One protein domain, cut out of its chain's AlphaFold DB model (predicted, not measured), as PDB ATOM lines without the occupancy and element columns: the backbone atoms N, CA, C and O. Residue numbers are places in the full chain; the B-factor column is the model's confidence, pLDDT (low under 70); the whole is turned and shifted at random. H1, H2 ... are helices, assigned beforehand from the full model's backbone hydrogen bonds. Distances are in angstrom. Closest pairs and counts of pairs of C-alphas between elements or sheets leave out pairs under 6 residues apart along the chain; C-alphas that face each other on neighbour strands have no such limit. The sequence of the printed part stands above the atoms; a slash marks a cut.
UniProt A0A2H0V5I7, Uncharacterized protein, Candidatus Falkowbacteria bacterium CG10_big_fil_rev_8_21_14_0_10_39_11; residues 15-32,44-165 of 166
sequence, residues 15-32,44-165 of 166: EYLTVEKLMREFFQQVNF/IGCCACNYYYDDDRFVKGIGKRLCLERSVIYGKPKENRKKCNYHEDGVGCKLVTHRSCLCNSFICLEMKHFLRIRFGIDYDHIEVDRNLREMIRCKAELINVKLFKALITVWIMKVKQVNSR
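This is residues 15 to 32 and 44 to 165 of the 166 residues of an uncharacterized protein of Candidatus Falkowbacteria bacterium CG10_big_fil_rev_8_21_14_0_10_39_11 (UniProt A0A2H0V5I7). H1 and the longer H6 lie side by side, with H5 packed near their first residues and H4 near the last part of H6. Short H3 sits in the middle, while H2 and long loops make the other end. The printed part has 140 residues, with six named helices, H1 to H6 in order, and no named strand: all helix. It is compact, with a radius of gyration of the C-alphas of 15.4 A and spans of 46 by 39 by 25 A.

H1, residues 15 to 30, touches H6, residues 142 to 163, at a shallow tilt of 17 degrees, the same way; their closest C-alphas, Phe 26 and Ile 156, are 5.1 A apart. H5, residues 125 to 136, touches H1 with residues 132 to 136 alone, at a shallow tilt of 27 degrees, opposite ways; the closest C-alphas are Tyr 16 and Met 135, 6.6 A. H1, H5 and H6 form an up-and-down bundle, each running against the one before; H5 and H6 are a helical hairpin that only just touches, with 3 pairs of C-alphas within 8 A, the closest being Asn 131 and Phe 148, 7.6 A. H3, residues 101 to 105, touches H5, closest at C-alphas Ser 105 and Asp 129, 5.2 A. H4, residues 109 to 119, only just touches H6, with 3 pairs within 8 A, closest at C-alphas Phe 119 and Val 159, 6.2 A. H2, residues 63 to 74, is close to but not clearly touching H5. In the six helices every O i to N i+4 pair is within hydrogen-bond range.

H1 begins at C-alpha 15 (184.894, 190.545, 133.939) and spans 22.7 A; H2 spans 16.0 A, H3 6.0 A, H4 15.1 A, H5 16.4 A. H6 spans 31.9 A, ending at C-alpha 163 (199.257, 166.730, 135.141).

The farthest C-alphas, Glu 79 and Arg 165, are 47.0 A apart. Residues 33 to 43 are not printed, leaving 14.0 A between C-alphas 32 and 44. H2 to H3 is a long link. Confidence is under 70 at residues 44 to 60, 78 to 83 and 89 to 91.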
ATOM      1  N   GLU A  15     183.598 190.899 134.512       95.38
ATOM      2  CA  GLU A  15     184.894 190.545 133.939       95.38
ATOM      3  C   GLU A  15     185.952 190.282 135.016       95.38
ATOM      4  O   GLU A  15     186.668 189.284 134.951       95.38
ATOM      5  N   TYR A  16     186.005 191.115 136.059       94.81
ATOM      6  CA  TYR A  16     186.922 190.920 137.181       94.81
ATOM      7  C   TYR A  16     186.669 189.594 137.905       94.81
ATOM      8  O   TYR A  16     187.593 188.808 138.102       94.81
ATOM      9  N   LEU A  17     185.410 189.313 138.258       95.56
ATOM     10  CA  LEU A  17     185.041 188.068 138.940       95.56
ATOM     11  C   LEU A  17     185.272 186.832 138.053       95.56
ATOM     12  O   LEU A  17     185.583 185.751 138.556       95.56
ATOM     13  N   THR A  18     185.167 186.993 136.733       97.44
ATOM     14  CA  THR A  18     185.503 185.943 135.763       97.44
ATOM     15  C   THR A  18     187.001 185.657 135.760       97.44
ATOM     16  O   THR A  18     187.400 184.499 135.881       97.44
ATOM     17  N   VAL A  19     187.838 186.696 135.687       97.31
ATOM     18  CA  VAL A  19     189.298 186.558 135.791       97.31
ATOM     19  C   VAL A  19     189.693 185.940 137.131       97.31
ATOM     20  O   VAL A  19     190.491 185.008 137.155       97.31
ATOM     21  N   GLU A  20     189.098 186.376 138.242       95.94
ATOM     22  CA  GLU A  20     189.347 185.791 139.563       95.94
ATOM     23  C   GLU A  20     189.043 184.285 139.589       95.94
ATOM     24  O   GLU A  20     189.836 183.493 140.102       95.94
ATOM     25  N   LYS A  21     187.909 183.870 139.010       96.75
ATOM     26  CA  LYS A  21     187.552 182.450 138.907       96.75
ATOM     27  C   LYS A  21     188.606 181.663 138.120       96.75
ATOM     28  O   LYS A  21     188.995 180.590 138.576       96.75
ATOM     29  N   LEU A  22     189.076 182.197 136.991       97.94
ATOM     30  CA  LEU A  22     190.121 181.570 136.172       97.94
ATOM     31  C   LEU A  22     191.449 181.466 136.933       97.94
ATOM     32  O   LEU A  22     192.055 180.399 136.976       97.94
ATOM     33  N   MET A  23     191.878 182.537 137.600       96.19
ATOM     34  CA  MET A  23     193.103 182.533 138.407       96.19
ATOM     35  C   MET A  23     193.030 181.515 139.546       96.19
ATOM     36  O   MET A  23     193.990 180.787 139.805       96.19
ATOM     37  N   ARG A  24     191.873 181.402 140.207       92.50
ATOM     38  CA  ARG A  24     191.655 180.390 141.244       92.50
ATOM     39  C   ARG A  24     191.750 178.975 140.677       92.50
ATOM     40  O   ARG A  24     192.428 178.148 141.279       92.50
ATOM     41  N   GLU A  25     191.122 178.707 139.534       95.12
ATOM     42  CA  GLU A  25     191.233 177.412 138.852       95.12
ATOM     43  C   GLU A  25     192.690 177.095 138.482       95.12
ATOM     44  O   GLU A  25     193.152 175.974 138.706       95.12
ATOM     45  N   PHE A  26     193.432 178.072 137.956       96.12
ATOM     46  CA  PHE A  26     194.850 177.919 137.639       96.12
ATOM     47  C   PHE A  26     195.658 177.504 138.875       96.12
ATOM     48  O   PHE A  26     196.316 176.460 138.870       96.12
ATOM     49  N   PHE A  27     195.567 178.264 139.968       90.81
ATOM     50  CA  PHE A  27     196.348 177.980 141.171       90.81
ATOM     51  C   PHE A  27     195.928 176.697 141.893       90.81
ATOM     52  O   PHE A  27     196.791 176.000 142.433       90.81
ATOM     53  N   GLN A  28     194.640 176.341 141.870       89.00
ATOM     54  CA  GLN A  28     194.158 175.068 142.413       89.00
ATOM     55  C   GLN A  28     194.777 173.872 141.691       89.00
ATOM     56  O   GLN A  28     195.146 172.895 142.333       89.00
ATOM     57  N   GLN A  29     194.941 173.954 140.372       90.56
ATOM     58  CA  GLN A  29     195.544 172.872 139.597       90.56
ATOM     59  C   GLN A  29     197.059 172.797 139.729       90.56
ATOM     60  O   GLN A  29     197.637 171.713 139.653       90.56
ATOM     61  N   VAL A  30     197.709 173.943 139.935       91.56
ATOM     62  CA  VAL A  30     199.140 173.988 140.245       91.56
ATOM     63  C   VAL A  30     199.406 173.368 141.622       91.56
ATOM     64  O   VAL A  30     200.402 172.666 141.780       91.56
ATOM     65  N   ASN A  31     198.525 173.615 142.601       86.19
ATOM     66  CA  ASN A  31     198.574 173.092 143.974       86.19
ATOM     67  C   ASN A  31     199.970 173.168 144.636       86.19
ATOM     68  O   ASN A  31     200.382 172.274 145.376       86.19
ATOM     69  N   PHE A  32     200.727 174.232 144.350       84.12
ATOM     70  CA  PHE A  32     202.108 174.372 144.826       84.12
ATOM     71  C   PHE A  32     202.165 174.499 146.351       84.12
ATOM     72  O   PHE A  32     202.884 173.759 147.027       84.12
ATOM     73  N   ILE A  44     201.771 184.338 156.184       53.25
ATOM     74  CA  ILE A  44     201.267 184.103 154.822       53.25
ATOM     75  C   ILE A  44     202.068 184.958 153.832       53.25
ATOM     76  O   ILE A  44     202.003 186.174 153.923       53.25
ATOM     77  N   GLY A  45     202.769 184.382 152.856       47.84
ATOM     78  CA  GLY A  45     203.592 185.158 151.908       47.84
ATOM     79  C   GLY A  45     202.850 186.272 151.145       47.84
ATOM     80  O   GLY A  45     203.442 187.310 150.884       47.84
ATOM     81  N   CYS A  46     201.550 186.119 150.855       50.97
ATOM     82  CA  CYS A  46     200.740 187.185 150.243       50.97
ATOM     83  C   CYS A  46     200.198 188.227 151.243       50.97
ATOM     84  O   CYS A  46     199.616 189.225 150.825       50.97
ATOM     85  N   CYS A  47     200.349 188.009 152.556       47.22
ATOM     86  CA  CYS A  47     199.813 188.876 153.617       47.22
ATOM     87  C   CYS A  47     200.809 189.200 154.746       47.22
ATOM     88  O   CYS A  47     200.415 189.774 155.761       47.22
ATOM     89  N   ALA A  48     202.069 188.793 154.615       46.41
ATOM     90  CA  ALA A  48     203.118 189.019 155.589       46.41
ATOM     91  C   ALA A  48     203.837 190.320 155.248       46.41
ATOM     92  O   ALA A  48     204.310 190.487 154.131       46.41
ATOM     93  N   CYS A  49     203.886 191.223 156.226       44.69
ATOM     94  CA  CYS A  49     204.851 192.311 156.384       44.69
ATOM     95  C   CYS A  49     205.438 192.909 155.090       44.69
ATOM     96  O   CYS A  49     206.435 192.428 154.564       44.69
ATOM     97  N   ASN A  50     204.887 194.053 154.676       45.34
ATOM     98  CA  ASN A  50     205.526 195.042 153.801       45.34
ATOM     99  C   ASN A  50     205.789 194.668 152.331       45.34
ATOM    100  O   ASN A  50     206.245 195.542 151.601       45.34
ATOM    101  N   TYR A  51     205.484 193.455 151.854       45.25
ATOM    102  CA  TYR A  51     205.714 193.133 150.435       45.25
ATOM    103  C   TYR A  51     204.758 193.870 149.494       45.25
ATOM    104  O   TYR A  51     205.187 194.356 148.453       45.25
ATOM    105  N   TYR A  52     203.488 194.012 149.879       44.88
ATOM    106  CA  TYR A  52     202.503 194.809 149.153       44.88
ATOM    107  C   TYR A  52     201.435 195.305 150.130       44.88
ATOM    108  O   TYR A  52     200.748 194.508 150.770       44.88
ATOM    109  N   TYR A  53     201.282 196.623 150.252       47.12
ATOM    110  CA  TYR A  53     200.084 197.186 150.867       47.12
ATOM    111  C   TYR A  53     198.944 197.054 149.861       47.12
ATOM    112  O   TYR A  53     199.006 197.593 148.756       47.12
ATOM    113  N   ASP A  54     197.917 196.293 150.231       56.19
ATOM    114  CA  ASP A  54     196.693 196.231 149.448       56.19
ATOM    115  C   ASP A  54     195.966 197.569 149.565       56.19
ATOM    116  O   ASP A  54     195.406 197.924 150.609       56.19
ATOM    117  N   ASP A  55     196.043 198.330 148.483       54.78
ATOM    118  CA  ASP A  55     195.476 199.660 148.385       54.78
ATOM    119  C   ASP A  55     194.059 199.674 147.791       54.78
ATOM    120  O   ASP A  55     193.602 200.667 147.228       54.78
ATOM    121  N   ASP A  56     193.327 198.564 147.936       54.44
ATOM    122  CA  ASP A  56     191.897 198.456 147.607       54.44
ATOM    123  C   ASP A  56     191.062 199.628 148.190       54.44
ATOM    124  O   ASP A  56     190.013 199.989 147.651       54.44
ATOM    125  N   ARG A  57     191.557 200.285 149.252       50.03
ATOM    126  CA  ARG A  57     190.947 201.453 149.911       50.03
ATOM    127  C   ARG A  57     190.969 202.744 149.076       50.03
ATOM    128  O   ARG A  57     190.079 203.568 149.276       50.03
ATOM    129  N   PHE A  58     191.895 202.916 148.127       51.44
ATOM    130  CA  PHE A  58     191.947 204.098 147.244       51.44
ATOM    131  C   PHE A  58     191.432 203.826 145.819       51.44
ATOM    132  O   PHE A  58     191.549 204.674 144.926       51.44
ATOM    133  N   VAL A  59     190.823 202.661 145.569       59.97
ATOM    134  CA  VAL A  59     190.473 202.259 144.202       59.97
ATOM    135  C   VAL A  59     189.161 202.894 143.720       59.97
ATOM    136  O   VAL A  59     188.057 202.521 144.124       59.97
ATOM    137  N   LYS A  60     189.294 203.850 142.790       65.62
ATOM    138  CA  LYS A  60     188.208 204.382 141.942       65.62
ATOM    139  C   LYS A  60     187.670 203.287 141.001       65.62
ATOM    140  O   LYS A  60     188.395 202.355 140.673       65.62
ATOM    141  N   GLY A  61     186.428 203.412 140.532       77.62
ATOM    142  CA  GLY A  61     185.790 202.432 139.636       77.62
ATOM    143  C   GLY A  61     184.986 201.365 140.389       77.62
ATOM    144  O   GLY A  61     184.305 201.677 141.368       77.62
ATOM    145  N   ILE A  62     185.044 200.105 139.950       87.19
ATOM    146  CA  ILE A  62     184.298 198.995 140.576       87.19
ATOM    147  C   ILE A  62     184.929 198.488 141.884       87.19
ATOM    148  O   ILE A  62     184.305 197.699 142.590       87.19
ATOM    149  N   GLY A  63     186.135 198.941 142.245       83.12
ATOM    150  CA  GLY A  63     186.879 198.448 143.418       83.12
ATOM    151  C   GLY A  63     186.151 198.671 144.730       83.12
ATOM    152  O   GLY A  63     185.984 197.740 145.517       83.12
ATOM    153  N   LYS A  64     185.591 199.873 144.909       82.81
ATOM    154  CA  LYS A  64     184.722 200.185 146.049       82.81
ATOM    155  C   LYS A  64     183.541 199.217 146.141       82.81
ATOM    156  O   LYS A  64     183.215 198.746 147.227       82.81
ATOM    157  N   ARG A  65     182.915 198.893 145.006       86.50
ATOM    158  CA  ARG A  65     181.788 197.954 144.952       86.50
ATOM    159  C   ARG A  65     182.225 196.537 145.326       86.50
ATOM    160  O   ARG A  65     181.567 195.921 146.155       86.50
ATOM    161  N   LEU A  66     183.348 196.054 144.795       87.75
ATOM    162  CA  LEU A  66     183.907 194.747 145.160       87.75
ATOM    163  C   LEU A  66     184.241 194.663 146.657       87.75
ATOM    164  O   LEU A  66     183.944 193.651 147.282       87.75
ATOM    165  N   CYS A  67     184.781 195.728 147.254       84.19
ATOM    166  CA  CYS A  67     185.069 195.787 148.692       84.19
ATOM    167  C   CYS A  67     183.802 195.748 149.558       84.19
ATOM    168  O   CYS A  67     183.777 195.078 150.595       84.19
ATOM    169  N   LEU A  68     182.748 196.458 149.143       85.88
ATOM    170  CA  LEU A  68     181.451 196.427 149.822       85.88
ATOM    171  C   LEU A  68     180.831 195.031 149.739       85.88
ATOM    172  O   LEU A  68     180.469 194.469 150.768       85.88
ATOM    173  N   GLU A  69     180.784 194.442 148.545       91.12
ATOM    174  CA  GLU A  69     180.273 193.084 148.333       91.12
ATOM    175  C   GLU A  69     181.070 192.050 149.147       91.12
ATOM    176  O   GLU A  69     180.480 191.239 149.858       91.12
ATOM    177  N   ARG A  70     182.407 192.143 149.155       89.94
ATOM    178  CA  ARG A  70     183.286 191.318 150.002       89.94
ATOM    179  C   ARG A  70     182.931 191.451 151.482       89.94
ATOM    180  O   ARG A  70     182.879 190.449 152.188       89.94
ATOM    181  N   SER A  71     182.680 192.670 151.956       86.56
ATOM    182  CA  SER A  71     182.333 192.927 153.359       86.56
ATOM    183  C   SER A  71     180.958 192.379 153.739       86.56
ATOM    184  O   SER A  71     180.780 191.950 154.875       86.56
ATOM    185  N   VAL A  72     180.003 192.371 152.806       91.38
ATOM    186  CA  VAL A  72     178.683 191.750 153.000       91.38
ATOM    187  C   VAL A  72     178.815 190.231 153.121       91.38
ATOM    188  O   VAL A  72     178.213 189.642 154.010       91.38
ATOM    189  N   ILE A  73     179.632 189.604 152.269       91.88
ATOM    190  CA  ILE A  73     179.780 188.141 152.232       91.88
ATOM    191  C   ILE A  73     180.625 187.624 153.406       91.88
ATOM    192  O   ILE A  73     180.300 186.607 154.012       91.88
ATOM    193  N   TYR A  74     181.728 188.305 153.726       86.94
ATOM    194  CA  TYR A  74     182.776 187.781 154.615       86.94
ATOM    195  C   TYR A  74     182.960 188.572 155.917       86.94
ATOM    196  O   TYR A  74     183.853 188.255 156.718       86.94
ATOM    197  N   GLY A  75     182.148 189.609 156.119       85.19
ATOM    198  CA  GLY A  75     182.304 190.578 157.194       85.19
ATOM    199  C   GLY A  75     183.371 191.636 156.900       85.19
ATOM    200  O   GLY A  75     184.225 191.496 156.016       85.19
ATOM    201  N   LYS A  76     183.325 192.723 157.675       77.69
ATOM    202  CA  LYS A  76     184.287 193.823 157.561       77.69
ATOM    203  C   LYS A  76     185.671 193.409 158.082       77.69
ATOM    204  O   LYS A  76     185.757 192.675 159.073       77.69
ATOM    205  N   PRO A  77     186.755 193.895 157.454       70.94
ATOM    206  CA  PRO A  77     188.093 193.733 158.003       70.94
ATOM    207  C   PRO A  77     188.184 194.421 159.374       70.94
ATOM    208  O   PRO A  77     187.687 195.534 159.539       70.94
ATOM    209  N   LYS A  78     188.805 193.766 160.361       66.00
ATOM    210  CA  LYS A  78     189.099 194.375 161.663       66.00
ATOM    211  C   LYS A  78     190.343 195.256 161.519       66.00
ATOM    212  O   LYS A  78     191.331 194.847 160.904       66.00
ATOM    213  N   GLU A  79     190.305 196.468 162.056       58.84
ATOM    214  CA  GLU A  79     191.491 197.327 162.104       58.84
ATOM    215  C   GLU A  79     192.536 196.722 163.067       58.84
ATOM    216  O   GLU A  79     192.180 196.018 164.013       58.84
ATOM    217  N   ASN A  80     193.827 196.953 162.804       53.53
ATOM    218  CA  ASN A  80     194.964 196.551 163.653       53.53
ATOM    219  C   ASN A  80     195.285 195.046 163.747       53.53
ATOM    220  O   ASN A  80     195.424 194.491 164.839       53.53
ATOM    221  N   ARG A  81     195.510 194.371 162.611       53.22
ATOM    222  CA  ARG A  81     196.096 193.017 162.602       53.22
ATOM    223  C   ARG A  81     197.407 192.960 161.818       53.22
ATOM    224  O   ARG A  81     197.485 193.450 160.699       53.22
ATOM    225  N   LYS A  82     198.416 192.279 162.386       54.53
ATOM    226  CA  LYS A  82     199.664 191.882 161.692       54.53
ATOM    227  C   LYS A  82     199.425 190.836 160.585       54.53
ATOM    228  O   LYS A  82     200.309 190.602 159.772       54.53
ATOM    229  N   LYS A  83     198.249 190.192 160.582       61.19
ATOM    230  CA  LYS A  83     197.805 189.158 159.629       61.19
ATOM    231  C   LYS A  83     196.601 189.663 158.820       61.19
ATOM    232  O   LYS A  83     195.837 190.493 159.310       61.19
ATOM    233  N   CYS A  84     196.391 189.119 157.617       71.75
ATOM    234  CA  CYS A  84     195.207 189.417 156.805       71.75
ATOM    235  C   CYS A  84     193.904 189.108 157.555       71.75
ATOM    236  O   CYS A  84     193.756 188.058 158.174       71.75
ATOM    237  N   ASN A  85     192.930 190.013 157.441       72.50
ATOM    238  CA  ASN A  85     191.615 189.905 158.080       72.50
ATOM    239  C   ASN A  85     190.761 188.728 157.603       72.50
ATOM    240  O   ASN A  85     189.798 188.343 158.270       72.50
ATOM    241  N   TYR A  86     191.098 188.181 156.441       77.88
ATOM    242  CA  TYR A  86     190.396 187.065 155.834       77.88
ATOM    243  C   TYR A  86     191.169 185.750 155.937       77.88
ATOM    244  O   TYR A  86     190.791 184.778 155.292       77.88
ATOM    245  N   HIS A  87     192.235 185.706 156.733       74.56
ATOM    246  CA  HIS A  87     192.940 184.471 157.030       74.56
ATOM    247  C   HIS A  87     192.650 184.005 158.454       74.56
ATOM    248  O   HIS A  87     192.608 184.814 159.384       74.56
ATOM    249  N   GLU A  88     192.491 182.700 158.603       72.50
ATOM    250  CA  GLU A  88     192.285 182.017 159.870       72.50
ATOM    251  C   GLU A  88     193.352 180.934 160.042       72.50
ATOM    252  O   GLU A  88     193.648 180.182 159.113       72.50
ATOM    253  N   ASP A  89     193.969 180.895 161.223       69.56
ATOM    254  CA  ASP A  89     195.052 179.958 161.516       69.56
ATOM    255  C   ASP A  89     194.524 178.513 161.441       69.56
ATOM    256  O   ASP A  89     193.441 178.210 161.931       69.56
ATOM    257  N   GLY A  90     195.262 177.624 160.771       65.81
ATOM    258  CA  GLY A  90     194.848 176.233 160.540       65.81
ATOM    259  C   GLY A  90     193.781 176.029 159.452       65.81
ATOM    260  O   GLY A  90     193.680 174.928 158.920       65.81
ATOM    261  N   VAL A  91     193.038 177.073 159.064       69.50
ATOM    262  CA  VAL A  91     191.980 177.007 158.031       69.50
ATOM    263  C   VAL A  91     192.428 177.635 156.707       69.50
ATOM    264  O   VAL A  91     192.057 177.178 155.627       69.50
ATOM    265  N   GLY A  92     193.263 178.671 156.760       71.44
ATOM    266  CA  GLY A  92     193.751 179.380 155.584       71.44
ATOM    267  C   GLY A  92     192.924 180.617 155.223       71.44
ATOM    268  O   GLY A  92     192.338 181.286 156.071       71.44
ATOM    269  N   CYS A  93     192.928 180.983 153.937       77.75
ATOM    270  CA  CYS A  93     192.177 182.137 153.435       77.75
ATOM    271  C   CYS A  93     190.690 181.794 153.260       77.75
ATOM    272  O   CYS A  93     190.350 180.925 152.458       77.75
ATOM    273  N   LYS A  94     189.805 182.541 153.930       79.44
ATOM    274  CA  LYS A  94     188.345 182.374 153.844       79.44
ATOM    275  C   LYS A  94     187.717 182.982 152.582       79.44
ATOM    276  O   LYS A  94     186.555 182.718 152.288       79.44
ATOM    277  N   LEU A  95     188.452 183.816 151.834       83.81
ATOM    278  CA  LEU A  95     187.940 184.408 150.592       83.81
ATOM    279  C   LEU A  95     187.883 183.353 149.490       83.81
ATOM    280  O   LEU A  95     188.910 182.953 148.932       83.81
ATOM    281  N   VAL A  96     186.670 182.950 149.128       87.25
ATOM    282  CA  VAL A  96     186.421 182.102 147.955       87.25
ATOM    283  C   VAL A  96     186.253 182.960 146.700       87.25
ATOM    284  O   VAL A  96     186.738 182.569 145.641       87.25
ATOM    285  N   THR A  97     185.615 184.124 146.831       91.44
ATOM    286  CA  THR A  97     185.375 185.110 145.769       91.44
ATOM    287  C   THR A  97     185.703 186.531 146.252       91.44
ATOM    288  O   THR A  97     185.925 186.749 147.447       91.44
ATOM    289  N   HIS A  98     185.690 187.501 145.334       91.19
ATOM    290  CA  HIS A  98     185.918 188.924 145.580       91.19
ATOM    291  C   HIS A  98     187.281 189.205 146.195       91.19
ATOM    292  O   HIS A  98     187.425 190.139 146.979       91.19
ATOM    293  N   ARG A  99     188.290 188.404 145.869       87.88
ATOM    294  CA  ARG A  99     189.676 188.633 146.286       87.88
ATOM    295  C   ARG A  99     190.185 189.970 145.742       87.88
ATOM    296  O   ARG A  99     189.649 190.497 144.773       87.88
ATOM    297  N   SER A 100     191.180 190.557 146.400       84.75
ATOM    298  CA  SER A 100     191.825 191.770 145.884       84.75
ATOM    299  C   SER A 100     192.757 191.456 144.718       84.75
ATOM    300  O   SER A 100     193.109 190.292 144.499       84.75
ATOM    301  N   CYS A 101     193.195 192.486 143.981       87.81
ATOM    302  CA  CYS A 101     194.175 192.305 142.903       87.81
ATOM    303  C   CYS A 101     195.406 191.552 143.399       87.81
ATOM    304  O   CYS A 101     195.792 190.556 142.797       87.81
ATOM    305  N   LEU A 102     195.936 191.965 144.553       81.44
ATOM    306  CA  LEU A 102     197.107 191.355 145.166       81.44
ATOM    307  C   LEU A 102     196.884 189.874 145.496       81.44
ATOM    308  O   LEU A 102     197.734 189.035 145.208       81.44
ATOM    309  N   CYS A 103     195.725 189.542 146.072       81.06
ATOM    310  CA  CYS A 103     195.372 188.158 146.394       81.06
ATOM    311  C   CYS A 103     195.287 187.264 145.149       81.06
ATOM    312  O   CYS A 103     195.470 186.052 145.256       81.06
ATOM    313  N   ASN A 104     194.964 187.850 143.996       88.38
ATOM    314  CA  ASN A 104     194.825 187.146 142.728       88.38
ATOM    315  C   ASN A 104     196.119 187.137 141.901       88.38
ATOM    316  O   ASN A 104     196.246 186.284 141.029       88.38
ATOM    317  N   SER A 105     197.061 188.050 142.149       89.50
ATOM    318  CA  SER A 105     198.274 188.215 141.341       89.50
ATOM    319  C   SER A 105     199.536 187.654 141.988       89.50
ATOM    320  O   SER A 105     200.395 187.134 141.277       89.50
ATOM    321  N   PHE A 106     199.671 187.746 143.311       85.69
ATOM    322  CA  PHE A 106     200.927 187.450 143.989       85.69
ATOM    323  C   PHE A 106     201.259 185.954 144.016       85.69
ATOM    324  O   PHE A 106     200.441 185.127 144.418       85.69
ATOM    325  N   ILE A 107     202.517 185.637 143.707       84.62
ATOM    326  CA  ILE A 107     203.144 184.337 143.968       84.62
ATOM    327  C   ILE A 107     204.568 184.549 144.498       84.62
ATOM    328  O   ILE A 107     205.194 185.568 144.209       84.62
ATOM    329  N   CYS A 108     205.101 183.590 145.260       81.81
ATOM    330  CA  CYS A 108     206.490 183.643 145.721       81.81
ATOM    331  C   CYS A 108     207.481 183.241 144.612       81.81
ATOM    332  O   CYS A 108     207.097 182.645 143.598       81.81
ATOM    333  N   LEU A 109     208.768 183.544 144.810       84.19
ATOM    334  CA  LEU A 109     209.821 183.258 143.830       84.19
ATOM    335  C   LEU A 109     209.936 181.757 143.532       84.19
ATOM    336  O   LEU A 109     210.096 181.361 142.379       84.19
ATOM    337  N   GLU A 110     209.791 180.919 144.554       85.12
ATOM    338  CA  GLU A 110     209.833 179.462 144.445       85.12
ATOM    339  C   GLU A 110     208.685 178.943 143.578       85.12
ATOM    340  O   GLU A 110     208.894 178.102 142.704       85.12
ATOM    341  N   MET A 111     207.480 179.493 143.756       88.19
ATOM    342  CA  MET A 111     206.336 179.161 142.913       88.19
ATOM    343  C   MET A 111     206.556 179.632 141.473       88.19
ATOM    344  O   MET A 111     206.262 178.882 140.545       88.19
ATOM    345  N   LYS A 112     207.110 180.835 141.263       90.38
ATOM    346  CA  LYS A 112     207.448 181.330 139.919       90.38
ATOM    347  C   LYS A 112     208.449 180.406 139.221       90.38
ATOM    348  O   LYS A 112     208.243 180.031 138.067       90.38
ATOM    349  N   HIS A 113     209.495 179.986 139.930       90.44
ATOM    350  CA  HIS A 113     210.471 179.033 139.410       90.44
ATOM    351  C   HIS A 113     209.820 177.680 139.090       90.44
ATOM    352  O   HIS A 113     210.016 177.143 138.000       90.44
ATOM    353  N   PHE A 114     208.973 177.168 139.986       91.75
ATOM    354  CA  PHE A 114     208.226 175.934 139.764       91.75
ATOM    355  C   PHE A 114     207.336 176.007 138.519       91.75
ATOM    356  O   PHE A 114     207.363 175.089 137.702       91.75
ATOM    357  N   LEU A 115     206.592 177.101 138.328       96.00
ATOM    358  CA  LEU A 115     205.755 177.310 137.144       96.00
ATOM    359  C   LEU A 115     206.573 177.271 135.849       96.00
ATOM    360  O   LEU A 115     206.181 176.603 134.884       96.00
ATOM    361  N   ARG A 116     207.735 177.929 135.852       96.94
ATOM    362  CA  ARG A 116     208.637 177.967 134.703       96.94
ATOM    363  C   ARG A 116     209.195 176.586 134.374       96.94
ATOM    364  O   ARG A 116     209.082 176.154 133.232       96.94
ATOM    365  N   ILE A 117     209.754 175.885 135.361       96.62
ATOM    366  CA  ILE A 117     210.405 174.586 135.147       96.62
ATOM    367  C   ILE A 117     209.387 173.481 134.851       96.62
ATOM    368  O   ILE A 117     209.592 172.677 133.946       96.62
ATOM    369  N   ARG A 118     208.277 173.423 135.595       95.50
ATOM    370  CA  ARG A 118     207.321 172.314 135.492       95.50
ATOM    371  C   ARG A 118     206.352 172.462 134.323       95.50
ATOM    372  O   ARG A 118     205.989 171.449 133.727       95.50
ATOM    373  N   PHE A 119     205.907 173.682 134.029       96.25
ATOM    374  CA  PHE A 119     204.824 173.934 133.071       96.25
ATOM    375  C   PHE A 119     205.231 174.836 131.899       96.25
ATOM    376  O   PHE A 119     204.415 175.061 131.004       96.25
ATOM    377  N   GLY A 120     206.455 175.379 131.883       96.81
ATOM    378  CA  GLY A 120     206.868 176.344 130.859       96.81
ATOM    379  C   GLY A 120     206.008 177.609 130.883       96.81
ATOM    380  O   GLY A 120     205.604 178.112 129.828       96.81
ATOM    381  N   ILE A 121     205.634 178.062 132.083       97.94
ATOM    382  CA  ILE A 121     204.850 179.279 132.310       97.94
ATOM    383  C   ILE A 121     205.770 180.317 132.945       97.94
ATOM    384  O   ILE A 121     206.203 180.144 134.083       97.94
ATOM    385  N   ASP A 122     206.054 181.394 132.213       96.19
ATOM    386  CA  ASP A 122     206.736 182.559 132.769       96.19
ATOM    387  C   ASP A 122     205.694 183.517 133.347       96.19
ATOM    388  O   ASP A 122     205.010 184.240 132.625       96.19
ATOM    389  N   TYR A 123     205.487 183.420 134.658       95.94
ATOM    390  CA  TYR A 123     204.463 184.183 135.356       95.94
ATOM    391  C   TYR A 123     205.023 185.526 135.838       95.94
ATOM    392  O   TYR A 123     205.937 185.570 136.670       95.94
ATOM    393  N   ASP A 124     204.444 186.624 135.362       93.88
ATOM    394  CA  ASP A 124     204.740 187.974 135.837       93.88
ATOM    395  C   ASP A 124     203.607 188.490 136.737       93.88
ATOM    396  O   ASP A 124     202.544 188.908 136.274       93.88
ATOM    397  N   HIS A 125     203.836 188.472 138.053       90.19
ATOM    398  CA  HIS A 125     202.850 188.941 139.025       90.19
ATOM    399  C   HIS A 125     202.588 190.450 138.928       90.19
ATOM    400  O   HIS A 125     201.490 190.879 139.275       90.19
ATOM    401  N   ILE A 126     203.549 191.246 138.443       89.25
ATOM    402  CA  ILE A 126     203.398 192.697 138.265       89.25
ATOM    403  C   ILE A 126     202.447 192.965 137.101       89.25
ATOM    404  O   ILE A 126     201.529 193.778 137.218       89.25
ATOM    405  N   GLU A 127     202.621 192.253 135.988       93.81
ATOM    406  CA  GLU A 127     201.728 192.376 134.838       93.81
ATOM    407  C   GLU A 127     200.302 191.905 135.159       93.81
ATOM    408  O   GLU A 127     199.331 192.578 134.796       93.81
ATOM    409  N   VAL A 128     200.160 190.784 135.870       95.62
ATOM    410  CA  VAL A 128     198.854 190.278 136.320       95.62
ATOM    411  C   VAL A 128     198.170 191.298 137.238       95.62
ATOM    412  O   VAL A 128     197.001 191.626 137.027       95.62
ATOM    413  N   ASP A 129     198.890 191.851 138.221       91.56
ATOM    414  CA  ASP A 129     198.366 192.878 139.128       91.56
ATOM    415  C   ASP A 129     197.932 194.143 138.373       91.56
ATOM    416  O   ASP A 129     196.834 194.658 138.601       91.56
ATOM    417  N   ARG A 130     198.747 194.607 137.418       91.69
ATOM    418  CA  ARG A 130     198.432 195.754 136.557       91.69
ATOM    419  C   ARG A 130     197.130 195.537 135.790       91.69
ATOM    420  O   ARG A 130     196.252 196.397 135.849       91.69
ATOM    421  N   ASN A 131     196.979 194.398 135.110       95.12
ATOM    422  CA  ASN A 131     195.766 194.087 134.351       95.12
ATOM    423  C   ASN A 131     194.523 194.083 135.254       95.12
ATOM    424  O   ASN A 131     193.522 194.727 134.937       95.12
ATOM    425  N   LEU A 132     194.607 193.436 136.421       93.50
ATOM    426  CA  LEU A 132     193.525 193.425 137.405       93.50
ATOM    427  C   LEU A 132     193.172 194.844 137.881       93.50
ATOM    428  O   LEU A 132     191.995 195.200 137.938       93.50
ATOM    429  N   ARG A 133     194.164 195.689 138.187       90.88
ATOM    430  CA  ARG A 133     193.921 197.072 138.634       90.88
ATOM    431  C   ARG A 133     193.283 197.940 137.559       90.88
ATOM    432  O   ARG A 133     192.387 198.715 137.887       90.88
ATOM    433  N   GLU A 134     193.698 197.818 136.303       91.75
ATOM    434  CA  GLU A 134     193.086 198.576 135.207       91.75
ATOM    435  C   GLU A 134     191.631 198.149 134.967       91.75
ATOM    436  O   GLU A 134     190.778 199.002 134.709       91.75
ATOM    437  N   MET A 135     191.299 196.868 135.167       91.81
ATOM    438  CA  MET A 135     189.905 196.412 135.182       91.81
ATOM    439  C   MET A 135     189.120 197.042 136.333       91.81
ATOM    440  O   MET A 135     188.042 197.593 136.113       91.81
ATOM    441  N   ILE A 136     189.661 197.017 137.558       89.38
ATOM    442  CA  ILE A 136     188.964 197.592 138.713       89.38
ATOM    443  C   ILE A 136     188.756 199.111 138.550       89.38
ATOM    444  O   ILE A 136     187.716 199.645 138.948       89.38
ATOM    445  N   ARG A 137     189.707 199.806 137.915       88.69
ATOM    446  CA  ARG A 137     189.638 201.245 137.604       88.69
ATOM    447  C   ARG A 137     188.756 201.581 136.399       88.69
ATOM    448  O   ARG A 137     188.602 202.765 136.104       88.69
ATOM    449  N   CYS A 138     188.178 200.581 135.731       89.25
ATOM    450  CA  CYS A 138     187.397 200.727 134.500       89.25
ATOM    451  C   CYS A 138     188.185 201.372 133.344       89.25
ATOM    452  O   CYS A 138     187.620 202.136 132.561       89.25
ATOM    453  N   LYS A 139     189.491 201.099 133.268       90.25
ATOM    454  CA  LYS A 139     190.423 201.661 132.279       90.25
ATOM    455  C   LYS A 139     190.937 200.639 131.264       90.25
ATOM    456  O   LYS A 139     191.560 201.025 130.282       90.25
ATOM    457  N   ALA A 140     190.705 199.349 131.495       90.88
ATOM    458  CA  ALA A 140     191.165 198.302 130.592       90.88
ATOM    459  C   ALA A 140     190.326 198.248 129.307       90.88
ATOM    460  O   ALA A 140     189.108 198.112 129.351       90.88
ATOM    461  N   GLU A 141     190.977 198.270 128.149       93.50
ATOM    462  CA  GLU A 141     190.299 198.039 126.872       93.50
ATOM    463  C   GLU A 141     189.736 196.612 126.786       93.50
ATOM    464  O   GLU A 141     190.336 195.657 127.291       93.50
ATOM    465  N   LEU A 142     188.608 196.439 126.086       91.81
ATOM    466  CA  LEU A 142     187.948 195.134 125.950       91.81
ATOM    467  C   LEU A 142     188.883 194.068 125.370       91.81
ATOM    468  O   LEU A 142     188.848 192.914 125.799       91.81
ATOM    469  N   ILE A 143     189.717 194.446 124.400       94.50
ATOM    470  CA  ILE A 143     190.681 193.530 123.792       94.50
ATOM    471  C   ILE A 143     191.711 193.043 124.816       94.50
ATOM    472  O   ILE A 143     191.961 191.843 124.894       94.50
ATOM    473  N   ASN A 144     192.205 193.928 125.684       95.19
ATOM    474  CA  ASN A 144     193.170 193.579 126.726       95.19
ATOM    475  C   ASN A 144     192.549 192.640 127.766       95.19
ATOM    476  O   ASN A 144     193.162 191.643 128.139       95.19
ATOM    477  N   VAL A 145     191.289 192.873 128.156       95.44
ATOM    478  CA  VAL A 145     190.550 191.955 129.043       95.44
ATOM    479  C   VAL A 145     190.390 190.570 128.402       95.44
ATOM    480  O   VAL A 145     190.584 189.548 129.065       95.44
ATOM    481  N   LYS A 146     190.064 190.505 127.105       96.62
ATOM    482  CA  LYS A 146     189.938 189.235 126.369       96.62
ATOM    483  C   LYS A 146     191.272 188.492 126.276       96.62
ATOM    484  O   LYS A 146     191.307 187.300 126.574       96.62
ATOM    485  N   LEU A 147     192.349 189.185 125.909       97.56
ATOM    486  CA  LEU A 147     193.693 188.609 125.811       97.56
ATOM    487  C   LEU A 147     194.174 188.088 127.165       97.56
ATOM    488  O   LEU A 147     194.687 186.974 127.249       97.56
ATOM    489  N   PHE A 148     193.928 188.837 128.238       97.69
ATOM    490  CA  PHE A 148     194.302 188.417 129.581       97.69
ATOM    491  C   PHE A 148     193.558 187.144 130.020       97.69
ATOM    492  O   PHE A 148     194.181 186.190 130.485       97.69
ATOM    493  N   LYS A 149     192.240 187.056 129.786       98.25
ATOM    494  CA  LYS A 149     191.469 185.820 130.033       98.25
ATOM    495  C   LYS A 149     191.965 184.637 129.197       98.25
ATOM    496  O   LYS A 149     192.032 183.511 129.701       98.25
ATOM    497  N   ALA A 150     192.309 184.878 127.931       98.25
ATOM    498  CA  ALA A 150     192.844 183.846 127.048       98.25
ATOM    499  C   ALA A 150     194.199 183.328 127.555       98.25
ATOM    500  O   ALA A 150     194.403 182.117 127.618       98.25
ATOM    501  N   LEU A 151     195.082 184.222 128.009       98.19
ATOM    502  CA  LEU A 151     196.376 183.868 128.590       98.19
ATOM    503  C   LEU A 151     196.225 182.947 129.810       98.19
ATOM    504  O   LEU A 151     196.863 181.895 129.870       98.19
ATOM    505  N   ILE A 152     195.333 183.289 130.746       98.38
ATOM    506  CA  ILE A 152     195.083 182.459 131.937       98.38
ATOM    507  C   ILE A 152     194.500 181.095 131.538       98.38
ATOM    508  O   ILE A 152     194.898 180.062 132.076       98.38
ATOM    509  N   THR A 153     193.599 181.068 130.552       98.44
ATOM    510  CA  THR A 153     193.055 179.814 130.003       98.44
ATOM    511  C   THR A 153     194.160 178.928 129.421       98.44
ATOM    512  O   THR A 153     194.192 177.727 129.690       98.44
ATOM    513  N   VAL A 154     195.118 179.504 128.689       98.25
ATOM    514  CA  VAL A 154     196.286 178.770 128.174       98.25
ATOM    515  C   VAL A 154     197.134 178.206 129.316       98.25
ATOM    516  O   VAL A 154     197.564 177.054 129.244       98.25
ATOM    517  N   TRP A 155     197.353 178.967 130.392       98.38
ATOM    518  CA  TRP A 155     198.056 178.464 131.577       98.38
ATOM    519  C   TRP A 155     197.336 177.275 132.216       98.38
ATOM    520  O   TRP A 155     197.970 176.257 132.493       98.38
ATOM    521  N   ILE A 156     196.014 177.362 132.382       98.25
ATOM    522  CA  ILE A 156     195.179 176.255 132.867       98.25
ATOM    523  C   ILE A 156     195.361 175.013 131.989       98.25
ATOM    524  O   ILE A 156     195.601 173.922 132.508       98.25
ATOM    525  N   MET A 157     195.283 175.163 130.666       97.75
ATOM    526  CA  MET A 157     195.435 174.047 129.729       97.75
ATOM    527  C   MET A 157     196.820 173.399 129.820       97.75
ATOM    528  O   MET A 157     196.910 172.171 129.874       97.75
ATOM    529  N   LYS A 158     197.891 174.201 129.903       97.25
ATOM    530  CA  LYS A 158     199.263 173.700 130.095       97.25
ATOM    531  C   LYS A 158     199.385 172.872 131.373       97.25
ATOM    532  O   LYS A 158     199.949 171.779 131.346       97.25
ATOM    533  N   VAL A 159     198.830 173.359 132.484       96.94
ATOM    534  CA  VAL A 159     198.850 172.633 133.762       96.94
ATOM    535  C   VAL A 159     198.074 171.317 133.658       96.94
ATOM    536  O   VAL A 159     198.614 170.278 134.043       96.94
ATOM    537  N   LYS A 160     196.863 171.324 133.073       96.06
ATOM    538  CA  LYS A 160     196.058 170.106 132.835       96.06
ATOM    539  C   LYS A 160     196.832 169.064 132.041       96.06
ATOM    540  O   LYS A 160     196.955 167.930 132.489       96.06
ATOM    541  N   GLN A 161     197.397 169.464 130.904       95.81
ATOM    542  CA  GLN A 161     198.138 168.577 130.007       95.81
ATOM    543  C   GLN A 161     199.351 167.933 130.689       95.81
ATOM    544  O   GLN A 161     199.658 166.763 130.473       95.81
ATOM    545  N   VAL A 162     200.074 168.701 131.503       94.50
ATOM    546  CA  VAL A 162     201.262 168.217 132.213       94.50
ATOM    547  C   VAL A 162     200.892 167.307 133.389       94.50
ATOM    548  O   VAL A 162     201.648 166.384 133.704       94.50
ATOM    549  N   ASN A 163     199.755 167.556 134.043       91.31
ATOM    550  CA  ASN A 163     199.257 166.730 135.141       91.31
ATOM    551  C   ASN A 163     198.595 165.433 134.657       91.31
ATOM    552  O   ASN A 163     198.726 164.433 135.343       91.31
ATOM    553  N   SER A 164     197.955 165.416 133.484       90.75
ATOM    554  CA  SER A 164     197.318 164.212 132.922       90.75
ATOM    555  C   SER A 164     198.303 163.185 132.352       90.75
ATOM    556  O   SER A 164     197.902 162.090 131.980       90.75
ATOM    557  N   ARG A 165     199.580 163.556 132.201       85.88
ATOM    558  CA  ARG A 165     200.668 162.674 131.736       85.88
ATOM    559  C   ARG A 165     201.391 161.951 132.881       85.88
ATOM    560  O   ARG A 165     202.396 161.293 132.627       85.88
TER     561      ARG A 165